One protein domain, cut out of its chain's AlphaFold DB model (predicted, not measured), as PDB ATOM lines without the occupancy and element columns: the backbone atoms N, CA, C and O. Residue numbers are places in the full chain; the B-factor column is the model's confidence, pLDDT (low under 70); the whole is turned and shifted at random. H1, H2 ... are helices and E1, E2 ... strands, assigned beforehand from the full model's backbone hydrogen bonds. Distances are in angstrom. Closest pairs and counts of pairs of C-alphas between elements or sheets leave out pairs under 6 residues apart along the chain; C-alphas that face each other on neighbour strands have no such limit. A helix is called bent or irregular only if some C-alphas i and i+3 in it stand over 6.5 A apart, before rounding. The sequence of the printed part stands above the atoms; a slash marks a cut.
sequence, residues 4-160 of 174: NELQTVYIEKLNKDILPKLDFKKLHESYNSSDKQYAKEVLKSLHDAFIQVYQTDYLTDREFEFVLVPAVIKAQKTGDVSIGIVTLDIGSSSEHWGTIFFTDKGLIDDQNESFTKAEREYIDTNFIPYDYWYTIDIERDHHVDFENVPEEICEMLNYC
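Overview. This is residues 4 to 160 of the 174 residues of an uncharacterized protein of Dehalobacter sp. CF (UniProt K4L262). A strongly twisted sheet of five strands is covered on one face by four helices, H1, H2, H3 and H5, while H4 lies over E4 and E3 on the other face. H3 runs along the sheet between H1 and H5, and H2 crosses the strands near the first end of H3. The printed part has 157 residues, with five named helices and five named strands in the order H1 H2 H3 E1 E2 E3 E4 H4 E5 H5. The sheet's order is E4 E3 E2 E1 E5, all antiparallel, and the class is mixed, helices and strands. The whole is compact, with a radius of gyration of the C-alphas of 14.7 A, and spans 38 by 35 by 27 A.

Arrangement. H1, residues 4 to 21, touches H3, residues 37 to 54, at a shallow tilt of 29 degrees, opposite ways; the closest C-alphas, those of Tyr 10 and Val 53, are 6.0 A apart. H2, residues 24 to 31, touches H3 at residues 37 to 39 alone, only just about perpendicular at 72 degrees, the C-alphas of Leu 27 and Ala 39 coming closest at 5.7 A. H3, the hub, touches three helices and lies over E1, residues 66 to 75, and E2, residues 81 to 89, at a height over the sheet of 9.7 A. E1, E2, E3, residues 95 to 103, and E4, residues 106 to 109, form a meander, each strand the antiparallel neighbour of the one before. Within hydrogen-bond range are N 71 and O 84 at 2.9 A, N 100 and O 85 at 2.8 A, and N 101 and O 108 at 2.8 A. H4, residues 117 to 126, runs across the strands, at 82 degrees to E4 on the local plane. E5, residues 130 to 134, is an edge strand beside E1, with N 72 and O 133 2.8 A apart. H5, residues 151 to 160, touches H3 at residues 40 to 48 alone, at a steep tilt of 46 degrees, the same way; the closest C-alphas, those of Lys 44 and Cys 160, are 4.7 A apart. With H4 on the face opposite H1, H2, H3 and H5, there are three layers, helices on both faces of a sheet. Every O i to N i+4 pair is within hydrogen-bond range in H2, H3 and H4; H1 has 11 of 14 and H5 5 of 6.

Along the chain. H1 begins at C-alpha 4, (122.510, 164.511, 169.537), is 25.5 A long and has a kink of 35 degrees near residue 15; it is only just irregular, C-alphas 17 and 20 being 6.9 A apart. H3 is also 25.5 A long. E1, 24.1 A, begins at (128.192, 160.962, 165.227) and bends by 70 degrees at residue 70; E2, 23.7 A, bends by 56 degrees at residue 84. E3 measures 23.4 A. H5 ends at C-alpha 160, (115.364, 150.594, 150.908).

Size, cuts and confidence. The C-alphas of Ser 34 and Arg 62, the two farthest apart, are 40.6 A apart. The printed part has no cut. The links H3 to E1 and E5 to H5 are long; residues 58 to 59 of the one pair in parallel with residues 137 to 138 of the other. The mean pLDDT of the printed part is 92.5, and no printed residue is under 70.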
ATOM      1  N   ASN A   4     122.678 165.365 168.358       85.69
ATOM      2  CA  ASN A   4     122.510 164.511 169.537       85.69
ATOM      3  C   ASN A   4     121.029 164.314 169.893       85.69
ATOM      4  O   ASN A   4     120.608 163.209 170.252       85.69
ATOM      5  N   GLU A   5     120.219 165.366 169.761       90.88
ATOM      6  CA  GLU A   5     118.765 165.271 169.899       90.88
ATOM      7  C   GLU A   5     118.161 164.341 168.833       90.88
ATOM      8  O   GLU A   5     117.367 163.462 169.175       90.88
ATOM      9  N   LEU A   6     118.561 164.480 167.562       93.81
ATOM     10  CA  LEU A   6     118.093 163.609 166.473       93.81
ATOM     11  C   LEU A   6     118.450 162.143 166.728       93.81
ATOM     12  O   LEU A   6     117.600 161.262 166.595       93.81
ATOM     13  N   GLN A   7     119.681 161.885 167.160       93.00
ATOM     14  CA  GLN A   7     120.138 160.544 167.494       93.00
ATOM     15  C   GLN A   7     119.314 159.927 168.631       93.00
ATOM     16  O   GLN A   7     118.890 158.773 168.532       93.00
ATOM     17  N   THR A   8     119.010 160.708 169.671       94.06
ATOM     18  CA  THR A   8     118.172 160.263 170.794       94.06
ATOM     19  C   THR A   8     116.766 159.894 170.318       94.06
ATOM     20  O   THR A   8     116.282 158.798 170.604       94.06
ATOM     21  N   VAL A   9     116.130 160.763 169.524       96.19
ATOM     22  CA  VAL A   9     114.793 160.515 168.957       96.19
ATOM     23  C   VAL A   9     114.795 159.281 168.054       96.19
ATOM     24  O   VAL A   9     113.846 158.492 168.074       96.19
ATOM     25  N   TYR A  10     115.862 159.075 167.283       96.19
ATOM     26  CA  TYR A  10     116.006 157.898 166.438       96.19
ATOM     27  C   TYR A  10     116.083 156.614 167.270       96.19
ATOM     28  O   TYR A  10     115.304 155.692 167.031       96.19
ATOM     29  N   ILE A  11     116.924 156.573 168.306       94.94
ATOM     30  CA  ILE A  11     117.028 155.426 169.221       94.94
ATOM     31  C   ILE A  11     115.680 155.133 169.899       94.94
ATOM     32  O   ILE A  11     115.253 153.978 169.967       94.94
ATOM     33  N   GLU A  12     114.969 156.160 170.368       96.75
ATOM     34  CA  GLU A  12     113.631 156.001 170.950       96.75
ATOM     35  C   GLU A  12     112.636 155.414 169.944       96.75
ATOM     36  O   GLU A  12     111.871 154.504 170.280       96.75
ATOM     37  N   LYS A  13     112.672 155.890 168.696       96.94
ATOM     38  CA  LYS A  13     111.822 155.387 167.617       96.94
ATOM     39  C   LYS A  13     112.103 153.917 167.314       96.94
ATOM     40  O   LYS A  13     111.159 153.134 167.219       96.94
ATOM     41  N   LEU A  14     113.372 153.520 167.223       96.56
ATOM     42  CA  LEU A  14     113.756 152.120 167.031       96.56
ATOM     43  C   LEU A  14     113.214 151.234 168.160       96.56
ATOM     44  O   LEU A  14     112.531 150.240 167.899       96.56
ATOM     45  N   ASN A  15     113.463 151.632 169.410       95.56
ATOM     46  CA  ASN A  15     113.067 150.889 170.607       95.56
ATOM     47  C   ASN A  15     111.551 150.774 170.784       95.56
ATOM     48  O   ASN A  15     111.072 149.782 171.331       95.56
ATOM     49  N   LYS A  16     110.786 151.774 170.345       96.06
ATOM     50  CA  LYS A  16     109.332 151.801 170.512       96.06
ATOM     51  C   LYS A  16     108.591 151.162 169.345       96.06
ATOM     52  O   LYS A  16     107.634 150.415 169.555       96.06
ATOM     53  N   ASP A  17     109.012 151.467 168.120       96.38
ATOM     54  CA  ASP A  17     108.203 151.206 166.932       96.38
ATOM     55  C   ASP A  17     108.670 149.978 166.147       96.38
ATOM     56  O   ASP A  17     107.836 149.368 165.470       96.38
ATOM     57  N   ILE A  18     109.956 149.613 166.218       95.75
ATOM     58  CA  ILE A  18     110.555 148.587 165.350       95.75
ATOM     59  C   ILE A  18     110.985 147.367 166.155       95.75
ATOM     60  O   ILE A  18     110.417 146.291 165.973       95.75
ATOM     61  N   LEU A  19     111.943 147.530 167.071       95.25
ATOM     62  CA  LEU A  19     112.594 146.421 167.771       95.25
ATOM     63  C   LEU A  19     111.616 145.475 168.497       95.25
ATOM     64  O   LEU A  19     111.785 144.263 168.364       95.25
ATOM     65  N   PRO A  20     110.544 145.948 169.170       95.50
ATOM     66  CA  PRO A  20     109.589 145.059 169.839       95.50
ATOM     67  C   PRO A  20     108.782 144.155 168.898       95.50
ATOM     68  O   PRO A  20     108.125 143.225 169.358       95.50
ATOM     69  N   LYS A  21     108.772 144.451 167.592       94.75
ATOM     70  CA  LYS A  21     108.017 143.705 166.575       94.75
ATOM     71  C   LYS A  21     108.887 142.702 165.817       94.75
ATOM     72  O   LYS A  21     108.355 141.948 165.006       94.75
ATOM     73  N   LEU A  22     110.201 142.707 166.049       95.06
ATOM     74  CA  LEU A  22     111.130 141.851 165.326       95.06
ATOM     75  C   LEU A  22     111.137 140.432 165.891       95.06
ATOM     76  O   LEU A  22     111.421 140.199 167.063       95.06
ATOM     77  N   ASP A  23     110.909 139.466 165.010       95.06
ATOM     78  CA  ASP A  23     111.315 138.080 165.219       95.06
ATOM     79  C   ASP A  23     112.767 137.898 164.747       95.06
ATOM     80  O   ASP A  23     113.034 137.791 163.548       95.06
ATOM     81  N   PHE A  24     113.710 137.890 165.692       93.81
ATOM     82  CA  PHE A  24     115.147 137.755 165.419       93.81
ATOM     83  C   PHE A  24     115.529 136.405 164.810       93.81
ATOM     84  O   PHE A  24     116.452 136.331 163.998       93.81
ATOM     85  N   LYS A  25     114.803 135.336 165.149       92.56
ATOM     86  CA  LYS A  25     115.075 134.013 164.594       92.56
ATOM     87  C   LYS A  25     114.649 133.962 163.131       92.56
ATOM     88  O   LYS A  25     115.443 133.569 162.281       92.56
ATOM     89  N   LYS A  26     113.440 134.445 162.828       94.62
ATOM     90  CA  LYS A  26     112.962 134.589 161.445       94.62
ATOM     91  C   LYS A  26     113.869 135.518 160.634       94.62
ATOM     92  O   LYS A  26     114.092 135.284 159.450       94.62
ATOM     93  N   LEU A  27     114.397 136.568 161.265       94.12
ATOM     94  CA  LEU A  27     115.322 137.502 160.629       94.12
ATOM     95  C   LEU A  27     116.616 136.794 160.215       94.12
ATOM     96  O   LEU A  27     117.001 136.860 159.050       94.12
ATOM     97  N   HIS A  28     117.218 136.044 161.140       91.69
ATOM     98  CA  HIS A  28     118.411 135.246 160.875       91.69
ATOM     99  C   HIS A  28     118.183 134.160 159.805       91.69
ATOM    100  O   HIS A  28     119.029 133.953 158.937       91.69
ATOM    101  N   GLU A  29     117.028 133.489 159.824       91.56
ATOM    102  CA  GLU A  29     116.647 132.511 158.796       91.56
ATOM    103  C   GLU A  29     116.475 133.165 157.414       91.56
ATOM    104  O   GLU A  29     116.882 132.585 156.408       91.56
ATOM    105  N   SER A  30     115.922 134.382 157.354       92.31
ATOM    106  CA  SER A  30     115.704 135.100 156.094       92.31
ATOM    107  C   SER A  30     117.020 135.418 155.379       92.31
ATOM    108  O   SER A  30     117.105 135.188 154.173       92.31
ATOM    109  N   TYR A  31     118.067 135.848 156.099       84.00
ATOM    110  CA  TYR A  31     119.390 136.108 155.502       84.00
ATOM    111  C   TYR A  31     119.993 134.873 154.841       84.00
ATOM    112  O   TYR A  31     120.523 134.942 153.732       84.00
ATOM    113  N   ASN A  32     119.871 133.740 155.530       77.81
ATOM    114  CA  ASN A  32     120.492 132.472 155.166       77.81
ATOM    115  C   ASN A  32     119.647 131.645 154.189       77.81
ATOM    116  O   ASN A  32     119.955 130.483 153.917       77.81
ATOM    117  N   SER A  33     118.575 132.230 153.657       84.94
ATOM    118  CA  SER A  33     117.707 131.594 152.678       84.94
ATOM    119  C   SER A  33     117.725 132.333 151.335       84.94
ATOM    120  O   SER A  33     118.309 133.413 151.171       84.94
ATOM    121  N   SER A  34     117.082 131.726 150.338       83.81
ATOM    122  CA  SER A  34     116.804 132.394 149.063       83.81
ATOM    123  C   SER A  34     115.735 133.483 149.205       83.81
ATOM    124  O   SER A  34     115.743 134.433 148.427       83.81
ATOM    125  N   ASP A  35     114.859 133.386 150.209       88.94
ATOM    126  CA  ASP A  35     113.834 134.384 150.504       88.94
ATOM    127  C   ASP A  35     114.316 135.382 151.572       88.94
ATOM    128  O   ASP A  35     114.198 135.194 152.788       88.94
ATOM    129  N   LYS A  36     114.851 136.500 151.079       91.81
ATOM    130  CA  LYS A  36     115.327 137.619 151.898       91.81
ATOM    131  C   LYS A  36     114.237 138.661 152.183       91.81
ATOM    132  O   LYS A  36     114.560 139.750 152.647       91.81
ATOM    133  N   GLN A  37     112.959 138.383 151.896       94.38
ATOM    134  CA  GLN A  37     111.901 139.398 151.966       94.38
ATOM    135  C   GLN A  37     111.751 139.997 153.368       94.38
ATOM    136  O   GLN A  37     111.707 141.215 153.520       94.38
ATOM    137  N   TYR A  38     111.738 139.159 154.405       96.19
ATOM    138  CA  TYR A  38     111.602 139.652 155.776       96.19
ATOM    139  C   TYR A  38     112.819 140.485 156.206       96.19
ATOM    140  O   TYR A  38     112.658 141.538 156.815       96.19
ATOM    141  N   ALA A  39     114.031 140.073 155.827       95.56
ATOM    142  CA  ALA A  39     115.237 140.871 156.032       95.56
ATOM    143  C   ALA A  39     115.154 142.247 155.345       95.56
ATOM    144  O   ALA A  39     115.411 143.269 155.979       95.56
ATOM    145  N   LYS A  40     114.735 142.288 154.076       95.81
ATOM    146  CA  LYS A  40     114.550 143.535 153.318       95.81
ATOM    147  C   LYS A  40     113.535 144.472 153.980       95.81
ATOM    148  O   LYS A  40     113.793 145.665 154.106       95.81
ATOM    149  N   GLU A  41     112.408 143.941 154.453       96.56
ATOM    150  CA  GLU A  41     111.379 144.710 155.168       96.56
ATOM    151  C   GLU A  41     111.886 145.286 156.494       96.56
ATOM    152  O   GLU A  41     111.570 146.430 156.834       96.56
ATOM    153  N   VAL A  42     112.698 144.525 157.235       97.25
ATOM    154  CA  VAL A  42     113.328 145.010 158.470       97.25
ATOM    155  C   VAL A  42     114.338 146.111 158.164       97.25
ATOM    156  O   VAL A  42     114.262 147.172 158.784       97.25
ATOM    157  N   LEU A  43     115.229 145.912 157.185       97.50
ATOM    158  CA  LEU A  43     116.214 146.924 156.789       97.50
ATOM    159  C   LEU A  43     115.523 148.217 156.347       97.50
ATOM    160  O   LEU A  43     115.872 149.297 156.822       97.50
ATOM    161  N   LYS A  44     114.483 148.094 155.512       97.06
ATOM    162  CA  LYS A  44     113.672 149.228 155.077       97.06
ATOM    163  C   LYS A  44     112.986 149.928 156.245       97.06
ATOM    164  O   LYS A  44     112.959 151.148 156.274       97.06
ATOM    165  N   SER A  45     112.476 149.195 157.232       97.56
ATOM    166  CA  SER A  45     111.855 149.813 158.411       97.56
ATOM    167  C   SER A  45     112.853 150.652 159.214       97.56
ATOM    168  O   SER A  45     112.501 151.736 159.678       97.56
ATOM    169  N   LEU A  46     114.098 150.177 159.362       98.00
ATOM    170  CA  LEU A  46     115.176 150.938 160.003       98.00
ATOM    171  C   LEU A  46     115.522 152.193 159.187       98.00
ATOM    172  O   LEU A  46     115.596 153.285 159.747       98.00
ATOM    173  N   HIS A  47     115.661 152.045 157.867       97.56
ATOM    174  CA  HIS A  47     115.901 153.151 156.940       97.56
ATOM    175  C   HIS A  47     114.779 154.199 156.990       97.56
ATOM    176  O   HIS A  47     115.034 155.364 157.266       97.56
ATOM    177  N   ASP A  48     113.518 153.798 156.841       97.06
ATOM    178  CA  ASP A  48     112.369 154.706 156.863       97.06
ATOM    179  C   ASP A  48     112.240 155.434 158.215       97.06
ATOM    180  O   ASP A  48     111.809 156.588 158.265       97.06
ATOM    181  N   ALA A  49     112.616 154.789 159.328       97.56
ATOM    182  CA  ALA A  49     112.680 155.448 160.631       97.56
ATOM    183  C   ALA A  49     113.794 156.495 160.703       97.56
ATOM    184  O   ALA A  49     113.574 157.546 161.305       97.56
ATOM    185  N   PHE A  50     114.943 156.236 160.073       97.38
ATOM    186  CA  PHE A  50     116.011 157.220 159.936       97.38
ATOM    187  C   PHE A  50     115.507 158.443 159.162       97.38
ATOM    188  O   PHE A  50     115.539 159.551 159.696       97.38
ATOM    189  N   ILE A  51     114.918 158.245 157.975       96.56
ATOM    190  CA  ILE A  51     114.371 159.338 157.150       96.56
ATOM    191  C   ILE A  51     113.311 160.141 157.908       96.56
ATOM    192  O   ILE A  51     113.307 161.367 157.867       96.56
ATOM    193  N   GLN A  52     112.428 159.478 158.658       95.88
ATOM    194  CA  GLN A  52     111.412 160.164 159.465       95.88
ATOM    195  C   GLN A  52     111.999 161.055 160.567       95.88
ATOM    196  O   GLN A  52     111.348 162.023 160.960       95.88
ATOM    197  N   VAL A  53     113.180 160.743 161.097       96.25
ATOM    198  CA  VAL A  53     113.797 161.527 162.178       96.25
ATOM    199  C   VAL A  53     114.734 162.587 161.617       96.25
ATOM    200  O   VAL A  53     114.582 163.762 161.940       96.25
ATOM    201  N   TYR A  54     115.654 162.185 160.743       95.00
ATOM    202  CA  TYR A  54     116.685 163.055 160.179       95.00
ATOM    203  C   TYR A  54     116.183 163.901 159.005       95.00
ATOM    204  O   TYR A  54     116.820 164.891 158.662       95.00
ATOM    205  N   GLN A  55     115.031 163.554 158.418       94.38
ATOM    206  CA  GLN A  55     114.427 164.250 157.272       94.38
ATOM    207  C   GLN A  55     115.334 164.284 156.026       94.38
ATOM    208  O   GLN A  55     115.159 165.135 155.157       94.38
ATOM    209  N   THR A  56     116.293 163.357 155.939       93.38
ATOM    210  CA  THR A  56     117.247 163.210 154.833       93.38
ATOM    211  C   THR A  56     117.733 161.763 154.741       93.38
ATOM    212  O   THR A  56     117.820 161.073 155.760       93.38
ATOM    213  N   ASP A  57     118.052 161.317 153.528       93.00
ATOM    214  CA  ASP A  57     118.809 160.102 153.202       93.00
ATOM    215  C   ASP A  57     120.261 160.411 152.788       93.00
ATOM    216  O   ASP A  57     120.983 159.501 152.388       93.00
ATOM    217  N   TYR A  58     120.689 161.671 152.909       93.31
ATOM    218  CA  TYR A  58     122.023 162.155 152.559       93.31
ATOM    219  C   TYR A  58     122.657 162.932 153.724       93.31
ATOM    220  O   TYR A  58     122.057 163.887 154.229       93.31
ATOM    221  N   LEU A  59     123.864 162.541 154.146       92.75
ATOM    222  CA  LEU A  59     124.594 163.145 155.269       92.75
ATOM    223  C   LEU A  59     125.855 163.886 154.810       92.75
ATOM    224  O   LEU A  59     126.587 163.414 153.940       92.75
ATOM    225  N   THR A  60     126.139 165.022 155.454       91.06
ATOM    226  CA  THR A  60     127.355 165.823 155.242       91.06
ATOM    227  C   THR A  60     128.110 166.068 156.549       91.06
ATOM    228  O   THR A  60     127.502 166.220 157.610       91.06
ATOM    229  N   ASP A  61     129.437 166.187 156.461       85.69
ATOM    230  CA  ASP A  61     130.349 166.491 157.583       85.69
ATOM    231  C   ASP A  61     130.146 167.887 158.202       85.69
ATOM    232  O   ASP A  61     130.693 168.210 159.256       85.69
ATOM    233  N   ARG A  62     129.346 168.738 157.552       85.00
ATOM    234  CA  ARG A  62     129.005 170.084 158.034       85.00
ATOM    235  C   ARG A  62     127.823 170.089 158.987       85.00
ATOM    236  O   ARG A  62     127.673 171.037 159.755       85.00
ATOM    237  N   GLU A  63     126.960 169.088 158.871       85.50
ATOM    238  CA  GLU A  63     125.670 169.027 159.557       85.50
ATOM    239  C   GLU A  63     125.648 167.941 160.631       85.50
ATOM    240  O   GLU A  63     124.927 168.077 161.623       85.50
ATOM    241  N   PHE A  64     126.460 166.895 160.463       88.88
ATOM    242  CA  PHE A  64     126.456 165.712 161.312       88.88
ATOM    243  C   PHE A  64     127.863 165.369 161.813       88.88
ATOM    244  O   PHE A  64     128.850 165.574 161.113       88.88
ATOM    245  N   GLU A  65     127.936 164.835 163.034       88.62
ATOM    246  CA  GLU A  65     129.175 164.346 163.657       88.62
ATOM    247  C   GLU A  65     129.041 162.834 163.874       88.62
ATOM    248  O   GLU A  65     129.327 162.071 162.965       88.62
ATOM    249  N   PHE A  66     128.488 162.381 165.002       91.44
ATOM    250  CA  PHE A  66     128.192 160.962 165.227       91.44
ATOM    251  C   PHE A  66     126.779 160.592 164.785       91.44
ATOM    252  O   PHE A  66     125.808 161.192 165.254       91.44
ATOM    253  N   VAL A  67     126.636 159.574 163.936       94.38
ATOM    254  CA  VAL A  67     125.329 159.118 163.440       94.38
ATOM    255  C   VAL A  67     125.232 157.596 163.472       94.38
ATOM    256  O   VAL A  67     126.172 156.889 163.119       94.38
ATOM    257  N   LEU A  68     124.067 157.092 163.885       96.25
ATOM    258  CA  LEU A  68     123.709 155.680 163.795       96.25
ATOM    259  C   LEU A  68     122.971 155.441 162.476       96.25
ATOM    260  O   LEU A  68     121.853 155.932 162.312       96.25
ATOM    261  N   VAL A  69     123.553 154.660 161.566       96.81
ATOM    262  CA  VAL A  69     122.943 154.353 160.263       96.81
ATOM    263  C   VAL A  69     122.625 152.856 160.124       96.81
ATOM    264  O   VAL A  69     123.417 152.015 160.559       96.81
ATOM    265  N   PRO A  70     121.472 152.480 159.536       97.75
ATOM    266  CA  PRO A  70     121.177 151.084 159.224       97.75
ATOM    267  C   PRO A  70     122.140 150.549 158.168       97.75
ATOM    268  O   PRO A  70     122.370 151.215 157.154       97.75
ATOM    269  N   ALA A  71     122.629 149.327 158.368       97.44
ATOM    270  CA  ALA A  71     123.571 148.685 157.467       97.44
ATOM    271  C   ALA A  71     123.321 147.188 157.308       97.44
ATOM    272  O   ALA A  71     122.745 146.529 158.175       97.44
ATOM    273  N   VAL A  72     123.794 146.654 156.189       96.75
ATOM    274  CA  VAL A  72     123.973 145.221 155.980       96.75
ATOM    275  C   VAL A  72     125.416 144.875 156.305       96.75
ATOM    276  O   VAL A  72     126.331 145.577 155.886       96.75
ATOM    277  N   ILE A  73     125.614 143.798 157.051       96.00
ATOM    278  CA  ILE A  73     126.905 143.299 157.508       96.00
ATOM    279  C   ILE A  73     127.128 141.937 156.864       96.00
ATOM    280  O   ILE A  73     126.229 141.094 156.866       96.00
ATOM    281  N   LYS A  74     128.329 141.706 156.337       95.25
ATOM    282  CA  LYS A  74     128.737 140.415 155.790       95.25
ATOM    283  C   LYS A  74     130.009 139.941 156.470       95.25
ATOM    284  O   LYS A  74     131.067 140.547 156.328       95.25
ATOM    285  N   ALA A  75     129.910 138.837 157.194       95.00
ATOM    286  CA  ALA A  75     131.058 138.206 157.818       95.00
ATOM    287  C   ALA A  75     132.014 137.665 156.746       95.00
ATOM    288  O   ALA A  75     131.626 136.835 155.924       95.00
ATOM    289  N   GLN A  76     133.287 138.064 156.772       94.50
ATOM    290  CA  GLN A  76     134.263 137.600 155.779       94.50
ATOM    291  C   GLN A  76     134.614 136.117 155.971       94.50
ATOM    292  O   GLN A  76     134.934 135.417 155.012       94.50
ATOM    293  N   LYS A  77     134.564 135.622 157.217       92.62
ATOM    294  CA  LYS A  77     134.923 134.232 157.549       92.62
ATOM    295  C   LYS A  77     133.841 133.228 157.174       92.62
ATOM    296  O   LYS A  77     134.164 132.174 156.631       92.62
ATOM    297  N   THR A  78     132.591 133.514 157.528       89.50
ATOM    298  CA  THR A  78     131.474 132.575 157.345       89.50
ATOM    299  C   THR A  78     130.688 132.861 156.071       89.50
ATOM    300  O   THR A  78     130.072 131.953 155.522       89.50
ATOM    301  N   GLY A  79     130.747 134.097 155.565       90.44
ATOM    302  CA  GLY A  79     129.875 134.582 154.500       90.44
ATOM    303  C   GLY A  79     128.477 134.956 154.993       90.44
ATOM    304  O   GLY A  79     127.668 135.389 154.173       90.44
ATOM    305  N   ASP A  80     128.201 134.808 156.294       89.06
ATOM    306  CA  ASP A  80     126.893 135.095 156.870       89.06
ATOM    307  C   ASP A  80     126.556 136.575 156.717       89.06
ATOM    308  O   ASP A  80     127.383 137.460 156.959       89.06
ATOM    309  N   VAL A  81     125.307 136.826 156.342       91.62
ATOM    310  CA  VAL A  81     124.754 138.170 156.207       91.62
ATOM    311  C   VAL A  81     123.880 138.469 157.419       91.62
ATOM    312  O   VAL A  81     123.121 137.618 157.883       91.62
ATOM    313  N   SER A  82     123.970 139.691 157.929       93.44
ATOM    314  CA  SER A  82     123.070 140.224 158.946       93.44
ATOM    315  C   SER A  82     122.747 141.692 158.678       93.44
ATOM    316  O   SER A  82     123.356 142.341 157.832       93.44
ATOM    317  N   ILE A  83     121.749 142.220 159.383       95.69
ATOM    318  CA  ILE A  83     121.499 143.661 159.469       95.69
ATOM    319  C   ILE A  83     122.095 144.150 160.781       95.69
ATOM    320  O   ILE A  83     122.125 143.430 161.783       95.69
ATOM    321  N   GLY A  84     122.548 145.390 160.780       96.38
ATOM    322  CA  GLY A  84     122.958 146.076 161.982       96.38
ATOM    323  C   GLY A  84     122.706 147.566 161.910       96.38
ATOM    324  O   GLY A  84     122.157 148.099 160.943       96.38
ATOM    325  N   ILE A  85     123.124 148.230 162.975       97.75
ATOM    326  CA  ILE A  85     123.242 149.679 163.032       97.75
ATOM    327  C   ILE A  85     124.710 149.972 163.289       97.75
ATOM    328  O   ILE A  85     125.266 149.465 164.261       97.75
ATOM    329  N   VAL A  86     125.326 150.753 162.409       96.94
ATOM    330  CA  VAL A  86     126.723 151.168 162.551       96.94
ATOM    331  C   VAL A  86     126.774 152.609 163.029       96.94
ATOM    332  O   VAL A  86     126.003 153.454 162.568       96.94
ATOM    333  N   THR A  87     127.670 152.875 163.970       95.56
ATOM    334  CA  THR A  87     127.962 154.225 164.449       95.56
ATOM    335  C   THR A  87     129.134 154.764 163.647       95.56
ATOM    336  O   THR A  87     130.209 154.162 163.651       95.56
ATOM    337  N   LEU A  88     128.918 155.889 162.969       94.75
ATOM    338  CA  LEU A  88     129.918 156.553 162.139       94.75
ATOM    339  C   LEU A  88     130.202 157.957 162.670       94.75
ATOM    340  O   LEU A  88     129.271 158.666 163.056       94.75
ATOM    341  N   ASP A  89     131.471 158.355 162.643       93.00
ATOM    342  CA  ASP A  89     131.900 159.746 162.804       93.00
ATOM    343  C   ASP A  89     132.034 160.394 161.421       93.00
ATOM    344  O   ASP A  89     133.054 160.272 160.740       93.00
ATOM    345  N   ILE A  90     130.972 161.076 160.997       91.50
ATOM    346  CA  ILE A  90     130.857 161.762 159.707       91.50
ATOM    347  C   ILE A  90     131.923 162.861 159.578       91.50
ATOM    348  O   ILE A  90     132.491 163.044 158.500       91.50
ATOM    349  N   GLY A  91     132.261 163.544 160.678       87.69
ATOM    350  CA  GLY A  91     133.297 164.580 160.710       87.69
ATOM    351  C   GLY A  91     134.711 164.027 160.498       87.69
ATOM    352  O   GLY A  91     135.581 164.730 159.979       87.69
ATOM    353  N   SER A  92     134.929 162.753 160.833       88.19
ATOM    354  CA  SER A  92     136.176 162.007 160.613       88.19
ATOM    355  C   SER A  92     136.102 161.114 159.365       88.19
ATOM    356  O   SER A  92     136.543 159.970 159.358       88.19
ATOM    357  N   SER A  93     135.547 161.630 158.262       86.12
ATOM    358  CA  SER A  93     135.405 160.878 156.997       86.12
ATOM    359  C   SER A  93     134.591 159.583 157.142       86.12
ATOM    360  O   SER A  93     134.880 158.597 156.469       86.12
ATOM    361  N   SER A  94     133.565 159.591 157.995       89.31
ATOM    362  CA  SER A  94     132.715 158.427 158.292       89.31
ATOM    363  C   SER A  94     133.469 157.268 158.949       89.31
ATOM    364  O   SER A  94     133.234 156.103 158.636       89.31
ATOM    365  N   GLU A  95     134.389 157.579 159.864       91.62
ATOM    366  CA  GLU A  95     135.140 156.568 160.613       91.62
ATOM    367  C   GLU A  95     134.188 155.660 161.404       91.62
ATOM    368  O   GLU A  95     133.252 156.126 162.059       91.62
ATOM    369  N   HIS A  96     134.417 154.348 161.332       93.88
ATOM    370  CA  HIS A  96     133.618 153.354 162.045       93.88
ATOM    371  C   HIS A  96     133.961 153.343 163.536       93.88
ATOM    372  O   HIS A  96     135.120 153.153 163.907       93.88
ATOM    373  N   TRP A  97     132.945 153.508 164.384       93.50
ATOM    374  CA  TRP A  97     133.098 153.535 165.844       93.50
ATOM    375  C   TRP A  97     132.468 152.346 166.562       93.50
ATOM    376  O   TRP A  97     132.871 152.022 167.678       93.50
ATOM    377  N   GLY A  98     131.472 151.700 165.964       94.31
ATOM    378  CA  GLY A  98     130.786 150.594 166.616       94.31
ATOM    379  C   GLY A  98     129.668 150.000 165.785       94.31
ATOM    380  O   GLY A  98     129.218 150.595 164.802       94.31
ATOM    381  N   THR A  99     129.219 148.823 166.203       96.38
ATOM    382  CA  THR A  99     128.173 148.069 165.519       96.38
ATOM    383  C   THR A  99     127.232 147.396 166.509       96.38
ATOM    384  O   THR A  99     127.641 146.650 167.399       96.38
ATOM    385  N   ILE A 100     125.936 147.591 166.279       96.38
ATOM    386  CA  ILE A 100     124.860 146.815 166.892       96.38
ATOM    387  C   ILE A 100     124.439 145.733 165.896       96.38
ATOM    388  O   ILE A 100     123.817 146.025 164.873       96.38
ATOM    389  N   PHE A 101     124.757 144.478 166.197       95.81
ATOM    390  CA  PHE A 101     124.454 143.311 165.369       95.81
ATOM    391  C   PHE A 101     123.053 142.771 165.662       95.81
ATOM    392  O   PHE A 101     122.698 142.551 166.823       95.81
ATOM    393  N   PHE A 102     122.268 142.482 164.619       95.62
ATOM    394  CA  PHE A 102     120.972 141.816 164.759       95.62
ATOM    395  C   PHE A 102     121.186 140.319 164.536       95.62
ATOM    396  O   PHE A 102     121.306 139.849 163.403       95.62
ATOM    397  N   THR A 103     121.259 139.575 165.635       93.06
ATOM    398  CA  THR A 103     121.639 138.157 165.651       93.06
ATOM    399  C   THR A 103     120.444 137.263 165.972       93.06
ATOM    400  O   THR A 103     119.397 137.741 166.411       93.06
ATOM    401  N   ASP A 104     120.605 135.947 165.825       90.06
ATOM    402  CA  ASP A 104     119.609 134.957 166.258       90.06
ATOM    403  C   ASP A 104     119.354 134.978 167.779       90.06
ATOM    404  O   ASP A 104     118.327 134.483 168.250       90.06
ATOM    405  N   LYS A 105     120.264 135.589 168.548       89.31
ATOM    406  CA  LYS A 105     120.174 135.781 170.003       89.31
ATOM    407  C   LYS A 105     119.604 137.147 170.403       89.31
ATOM    408  O   LYS A 105     119.495 137.420 171.596       89.31
ATOM    409  N   GLY A 106     119.226 137.982 169.436       92.12
ATOM    410  CA  GLY A 106     118.800 139.364 169.654       92.12
ATOM    411  C   GLY A 106     119.874 140.376 169.259       92.12
ATOM    412  O   GLY A 106     120.750 140.091 168.440       92.12
ATOM    413  N   LEU A 107     119.782 141.576 169.832       93.75
ATOM    414  CA  LEU A 107     120.735 142.655 169.584       93.75
ATOM    415  C   LEU A 107     121.997 142.457 170.417       93.75
ATOM    416  O   LEU A 107     121.905 142.236 171.624       93.75
ATOM    417  N   ILE A 108     123.154 142.585 169.778       94.38
ATOM    418  CA  ILE A 108     124.454 142.604 170.447       94.38
ATOM    419  C   ILE A 108     125.172 143.883 170.030       94.38
ATOM    420  O   ILE A 108     125.462 144.065 168.853       94.38
ATOM    421  N   ASP A 109     125.439 144.758 170.991       92.81
ATOM    422  CA  ASP A 109     126.159 146.018 170.798       92.81
ATOM    423  C   ASP A 109     127.626 145.834 171.209       92.81
ATOM    424  O   ASP A 109     127.914 145.528 172.370       92.81
ATOM    425  N   ASP A 110     128.545 145.980 170.248       85.25
ATOM    426  CA  ASP A 110     129.974 145.740 170.464       85.25
ATOM    427  C   ASP A 110     130.688 146.825 171.287       85.25
ATOM    428  O   ASP A 110     131.799 146.580 171.777       85.25
ATOM    429  N   GLN A 111     130.025 147.966 171.509       85.94
ATOM    430  CA  GLN A 111     130.489 149.057 172.370       85.94
ATOM    431  C   GLN A 111     129.821 149.060 173.748       85.94
ATOM    432  O   GLN A 111     130.172 149.877 174.602       85.94
ATOM    433  N   ASN A 112     128.872 148.158 174.012       84.06
ATOM    434  CA  ASN A 112     128.169 148.140 175.290       84.06
ATOM    435  C   ASN A 112     129.128 147.792 176.443       84.06
ATOM    436  O   ASN A 112     129.840 146.792 176.405       84.06
ATOM    437  N   GLU A 113     129.108 148.563 177.532       78.31
ATOM    438  CA  GLU A 113     129.936 148.276 178.716       78.31
ATOM    439  C   GLU A 113     129.606 146.919 179.366       78.31
ATOM    440  O   GLU A 113     130.453 146.297 180.009       78.31
ATOM    441  N   SER A 114     128.372 146.444 179.186       83.31
ATOM    442  CA  SER A 114     127.900 145.132 179.637       83.31
ATOM    443  C   SER A 114     128.129 144.019 178.613       83.31
ATOM    444  O   SER A 114     127.659 142.905 178.844       83.31
ATOM    445  N   PHE A 115     128.841 144.287 177.510       81.62
ATOM    446  CA  PHE A 115     129.148 143.316 176.460       81.62
ATOM    447  C   PHE A 115     129.878 142.108 177.053       81.62
ATOM    448  O   PHE A 115     131.057 142.155 177.429       81.62
ATOM    449  N   THR A 116     129.138 141.012 177.207       88.81
ATOM    450  CA  THR A 116     129.608 139.859 177.965       88.81
ATOM    451  C   THR A 116     130.695 139.119 177.195       88.81
ATOM    452  O   THR A 116     130.769 139.149 175.967       88.81
ATOM    453  N   LYS A 117     131.524 138.353 177.912       91.12
ATOM    454  CA  LYS A 117     132.546 137.510 177.272       91.12
ATOM    455  C   LYS A 117     131.942 136.541 176.243       91.12
ATOM    456  O   LYS A 117     132.566 136.294 175.218       91.12
ATOM    457  N   ALA A 118     130.751 136.006 176.518       91.94
ATOM    458  CA  ALA A 118     130.077 135.064 175.627       91.94
ATOM    459  C   ALA A 118     129.556 135.740 174.349       91.94
ATOM    460  O   ALA A 118     129.650 135.156 173.272       91.94
ATOM    461  N   GLU A 119     129.032 136.963 174.449       92.88
ATOM    462  CA  GLU A 119     128.617 137.744 173.279       92.88
ATOM    463  C   GLU A 119     129.830 138.178 172.454       92.88
ATOM    464  O   GLU A 119     129.810 138.033 171.236       92.88
ATOM    465  N   ARG A 120     130.920 138.607 173.105       91.81
ATOM    466  CA  ARG A 120     132.178 138.935 172.423       91.81
ATOM    467  C   ARG A 120     132.740 137.744 171.660       91.81
ATOM    468  O   ARG A 120     133.013 137.859 170.475       91.81
ATOM    469  N   GLU A 121     132.848 136.587 172.309       93.81
ATOM    470  CA  GLU A 121     133.316 135.361 171.657       93.81
ATOM    471  C   GLU A 121     132.416 134.968 170.477       93.81
ATOM    472  O   GLU A 121     132.909 134.525 169.439       93.81
ATOM    473  N   TYR A 122     131.103 135.178 170.600       93.44
ATOM    474  CA  TYR A 122     130.162 134.951 169.509       93.44
ATOM    475  C   TYR A 122     130.388 135.917 168.332       93.44
ATOM    476  O   TYR A 122     130.477 135.448 167.198       93.44
ATOM    477  N   ILE A 123     130.538 137.225 168.567       94.50
ATOM    478  CA  ILE A 123     130.807 138.206 167.500       94.50
ATOM    479  C   ILE A 123     132.177 137.961 166.850       94.50
ATOM    480  O   ILE A 123     132.263 137.876 165.626       94.50
ATOM    481  N   ASP A 124     133.226 137.737 167.642       93.31
ATOM    482  CA  ASP A 124     134.589 137.485 167.152       93.31
ATOM    483  C   ASP A 124     134.679 136.225 166.274       93.31
ATOM    484  O   ASP A 124     135.449 136.163 165.307       93.31
ATOM    485  N   THR A 125     133.891 135.205 166.620       93.75
ATOM    486  CA  THR A 125     133.871 133.930 165.899       93.75
ATOM    487  C   THR A 125     133.068 134.019 164.607       93.75
ATOM    488  O   THR A 125     133.520 133.496 163.588       93.75
ATOM    489  N   ASN A 126     131.893 134.655 164.646       92.62
ATOM    490  CA  ASN A 126     130.924 134.581 163.551       92.62
ATOM    491  C   ASN A 126     130.962 135.791 162.618       92.62
ATOM    492  O   ASN A 126     130.668 135.632 161.442       92.62
ATOM    493  N   PHE A 127     131.343 136.975 163.104       93.94
ATOM    494  CA  PHE A 127     131.281 138.213 162.323       93.94
ATOM    495  C   PHE A 127     132.642 138.857 162.077       93.94
ATOM    496  O   PHE A 127     132.824 139.422 161.012       93.94
ATOM    497  N   ILE A 128     133.618 138.776 162.988       94.38
ATOM    498  CA  ILE A 128     134.904 139.474 162.797       94.38
ATOM    499  C   ILE A 128     135.896 138.651 161.950       94.38
ATOM    500  O   ILE A 128     136.180 137.502 162.308       94.38
ATOM    501  N   PRO A 129     136.553 139.225 160.920       95.75
ATOM    502  CA  PRO A 129     136.273 140.529 160.310       95.75
ATOM    503  C   PRO A 129     135.023 140.485 159.422       95.75
ATOM    504  O   PRO A 129     134.698 139.435 158.859       95.75
ATOM    505  N   TYR A 130     134.362 141.632 159.279       95.56
ATOM    506  CA  TYR A 130     133.193 141.816 158.421       95.56
ATOM    507  C   TYR A 130     133.377 143.012 157.495       95.56
ATOM    508  O   TYR A 130     134.079 143.965 157.827       95.56
ATOM    509  N   ASP A 131     132.671 142.953 156.374       96.06
ATOM    510  CA  ASP A 131     132.367 144.104 155.532       96.06
ATOM    511  C   ASP A 131     130.974 144.635 155.898       96.06
ATOM    512  O   ASP A 131     130.130 143.891 156.411       96.06
ATOM    513  N   TYR A 132     130.714 145.915 155.646       96.12
ATOM    514  CA  TYR A 132     129.401 146.512 155.872       96.12
ATOM    515  C   TYR A 132     129.059 147.543 154.800       96.12
ATOM    516  O   TYR A 132     129.940 148.210 154.266       96.12
ATOM    517  N   TRP A 133     127.766 147.682 154.514       96.50
ATOM    518  CA  TRP A 133     127.226 148.684 153.597       96.50
ATOM    519  C   TRP A 133     125.969 149.294 154.199       96.50
ATOM    520  O   TRP A 133     125.003 148.588 154.501       96.50
ATOM    521  N   TYR A 134     125.986 150.604 154.404       95.56
ATOM    522  CA  TYR A 134     124.865 151.336 154.980       95.56
ATOM    523  C   TYR A 134     123.829 151.741 153.925       95.56
ATOM    524  O   TYR A 134     124.085 151.730 152.723       95.56
ATOM    525  N   THR A 135     122.627 152.078 154.390       95.56
ATOM    526  CA  THR A 135     121.478 152.429 153.531       95.56
ATOM    527  C   THR A 135     121.362 153.922 153.207       95.56
ATOM    528  O   THR A 135     120.522 154.287 152.389       95.56
ATOM    529  N   ILE A 136     122.153 154.772 153.865       94.44
ATOM    530  CA  ILE A 136     122.106 156.243 153.793       94.44
ATOM    531  C   ILE A 136     123.294 156.739 152.972       94.44
ATOM    532  O   ILE A 136     124.395 156.266 153.194       94.44
ATOM    533  N   ASP A 137     123.124 157.688 152.063       92.06
ATOM    534  CA  ASP A 137     124.256 158.224 151.308       92.06
ATOM    535  C   ASP A 137     125.063 159.199 152.183       92.06
ATOM    536  O   ASP A 137     124.504 160.059 152.864       92.06
ATOM    537  N   ILE A 138     126.393 159.074 152.193       91.56
ATOM    538  CA  ILE A 138     127.269 159.912 153.023       91.56
ATOM    539  C   ILE A 138     128.315 160.598 152.146       91.56
ATOM    540  O   ILE A 138     129.002 159.960 151.345       91.56
ATOM    541  N   GLU A 139     128.434 161.920 152.281       87.06
ATOM    542  CA  GLU A 139     129.401 162.701 151.518       87.06
ATOM    543  C   GLU A 139     130.841 162.276 151.859       87.06
ATOM    544  O   GLU A 139     131.272 162.369 153.004       87.06
ATOM    545  N   ARG A 140     131.611 161.897 150.827       79.38
ATOM    546  CA  ARG A 140     133.064 161.623 150.898       79.38
ATOM    547  C   ARG A 140     133.468 160.495 151.852       79.38
ATOM    548  O   ARG A 140     134.596 160.500 152.344       79.38
ATOM    549  N   ASP A 141     132.608 159.508 152.072       82.56
ATOM    550  CA  ASP A 141     133.086 158.275 152.686       82.56
ATOM    551  C   ASP A 141     134.041 157.541 151.725       82.56
ATOM    552  O   ASP A 141     133.762 157.354 150.538       82.56
ATOM    553  N   HIS A 142     135.202 157.162 152.246       80.62
ATOM    554  CA  HIS A 142     136.235 156.412 151.537       80.62
ATOM    555  C   HIS A 142     136.520 155.049 152.187       80.62
ATOM    556  O   HIS A 142     137.414 154.336 151.728       80.62
ATOM    557  N   HIS A 143     135.790 154.687 153.246       81.81
ATOM    558  CA  HIS A 143     135.965 153.438 153.986       81.81
ATOM    559  C   HIS A 143     135.141 152.293 153.402       81.81
ATOM    560  O   HIS A 143     135.595 151.148 153.421       81.81
ATOM    561  N   VAL A 144     133.949 152.592 152.883       86.81
ATOM    562  CA  VAL A 144     133.045 151.585 152.323       86.81
ATOM    563  C   VAL A 144     133.161 151.539 150.801       86.81
ATOM    564  O   VAL A 144     132.939 152.528 150.103       86.81
ATOM    565  N   ASP A 145     133.470 150.356 150.273       87.44
ATOM    566  CA  ASP A 145     133.515 150.102 148.834       87.44
ATOM    567  C   ASP A 145     132.106 149.804 148.295       87.44
ATOM    568  O   ASP A 145     131.633 148.661 148.292       87.44
ATOM    569  N   PHE A 146     131.427 150.859 147.841       88.38
ATOM    570  CA  PHE A 146     130.149 150.754 147.133       88.38
ATOM    571  C   PHE A 146     130.292 150.397 145.642       88.38
ATOM    572  O   PHE A 146     129.279 150.178 144.979       88.38
ATOM    573  N   GLU A 147     131.510 150.311 145.096       86.81
ATOM    574  CA  GLU A 147     131.728 149.886 143.707       86.81
ATOM    575  C   GLU A 147     131.714 148.356 143.580       86.81
ATOM    576  O   GLU A 147     131.312 147.825 142.543       86.81
ATOM    577  N   ASN A 148     132.096 147.642 144.644       89.50
ATOM    578  CA  ASN A 148     132.200 146.178 144.667       89.50
ATOM    579  C   ASN A 148     131.225 145.508 145.652       89.50
ATOM    580  O   ASN A 148     131.551 144.501 146.287       89.50
ATOM    581  N   VAL A 149     130.003 146.036 145.764       93.50
ATOM    582  CA  VAL A 149     128.948 145.443 146.604       93.50
ATOM    583  C   VAL A 149     128.510 144.085 146.034       93.50
ATOM    584  O   VAL A 149     128.149 144.009 144.856       93.50
ATOM    585  N   PRO A 150     128.464 143.003 146.838       93.44
ATOM    586  CA  PRO A 150     127.904 141.732 146.387       93.44
ATOM    587  C   PRO A 150     126.443 141.883 145.934       93.44
ATOM    588  O   PRO A 150     125.666 142.585 146.578       93.44
ATOM    589  N   GLU A 151     126.046 141.183 144.867       91.75
ATOM    590  CA  GLU A 151     124.713 141.310 144.245       91.75
ATOM    591  C   GLU A 151     123.560 141.175 145.253       91.75
ATOM    592  O   GLU A 151     122.641 141.992 145.266       91.75
ATOM    593  N   GLU A 152     123.650 140.199 146.161       89.44
ATOM    594  CA  GLU A 152     122.640 139.971 147.204       89.44
ATOM    595  C   GLU A 152     122.487 141.157 148.170       89.44
ATOM    596  O   GLU A 152     121.390 141.434 148.650       89.44
ATOM    597  N   ILE A 153     123.580 141.872 148.446       93.50
ATOM    598  CA  ILE A 153     123.594 143.035 149.333       93.50
ATOM    599  C   ILE A 153     123.066 144.249 148.570       93.50
ATOM    600  O   ILE A 153     122.240 144.991 149.094       93.50
ATOM    601  N   CYS A 154     123.466 144.407 147.305       93.25
ATOM    602  CA  CYS A 154     122.951 145.449 146.422       93.25
ATOM    603  C   CYS A 154     121.419 145.377 146.312       93.25
ATOM    604  O   CYS A 154     120.741 146.396 146.429       93.25
ATOM    605  N   GLU A 155     120.854 144.172 146.184       92.44
ATOM    606  CA  GLU A 155     119.404 143.966 146.170       92.44
ATOM    607  C   GLU A 155     118.726 144.440 147.472       92.44
ATOM    608  O   GLU A 155     117.660 145.055 147.428       92.44
ATOM    609  N   MET A 156     119.341 144.192 148.634       94.06
ATOM    610  CA  MET A 156     118.822 144.650 149.930       94.06
ATOM    611  C   MET A 156     118.887 146.174 150.078       94.06
ATOM    612  O   MET A 156     117.922 146.785 150.539       94.06
ATOM    613  N   LEU A 157     119.996 146.793 149.666       94.56
ATOM    614  CA  LEU A 157     120.165 148.248 149.709       94.56
ATOM    615  C   LEU A 157     119.177 148.948 148.767       94.56
ATOM    616  O   LEU A 157     118.497 149.892 149.168       94.56
ATOM    617  N   ASN A 158     119.024 148.437 147.543       92.94
ATOM    618  CA  ASN A 158     118.095 148.984 146.553       92.94
ATOM    619  C   ASN A 158     116.631 148.866 146.984       92.94
ATOM    620  O   ASN A 158     115.826 149.705 146.604       92.94
ATOM    621  N   TYR A 159     116.278 147.863 147.793       94.31
ATOM    622  CA  TYR A 159     114.928 147.749 148.350       94.31
ATOM    623  C   TYR A 159     114.579 148.897 149.314       94.31
ATOM    624  O   TYR A 159     113.408 149.230 149.488       94.31
ATOM    625  N   CYS A 160     115.580 149.492 149.968       93.00
ATOM    626  CA  CYS A 160     115.364 150.594 150.908       93.00
ATOM    627  C   CYS A 160     115.161 151.924 150.187       93.00
ATOM    628  O   CYS A 160     114.314 152.718 150.600       93.00
TER     629      CYS A 160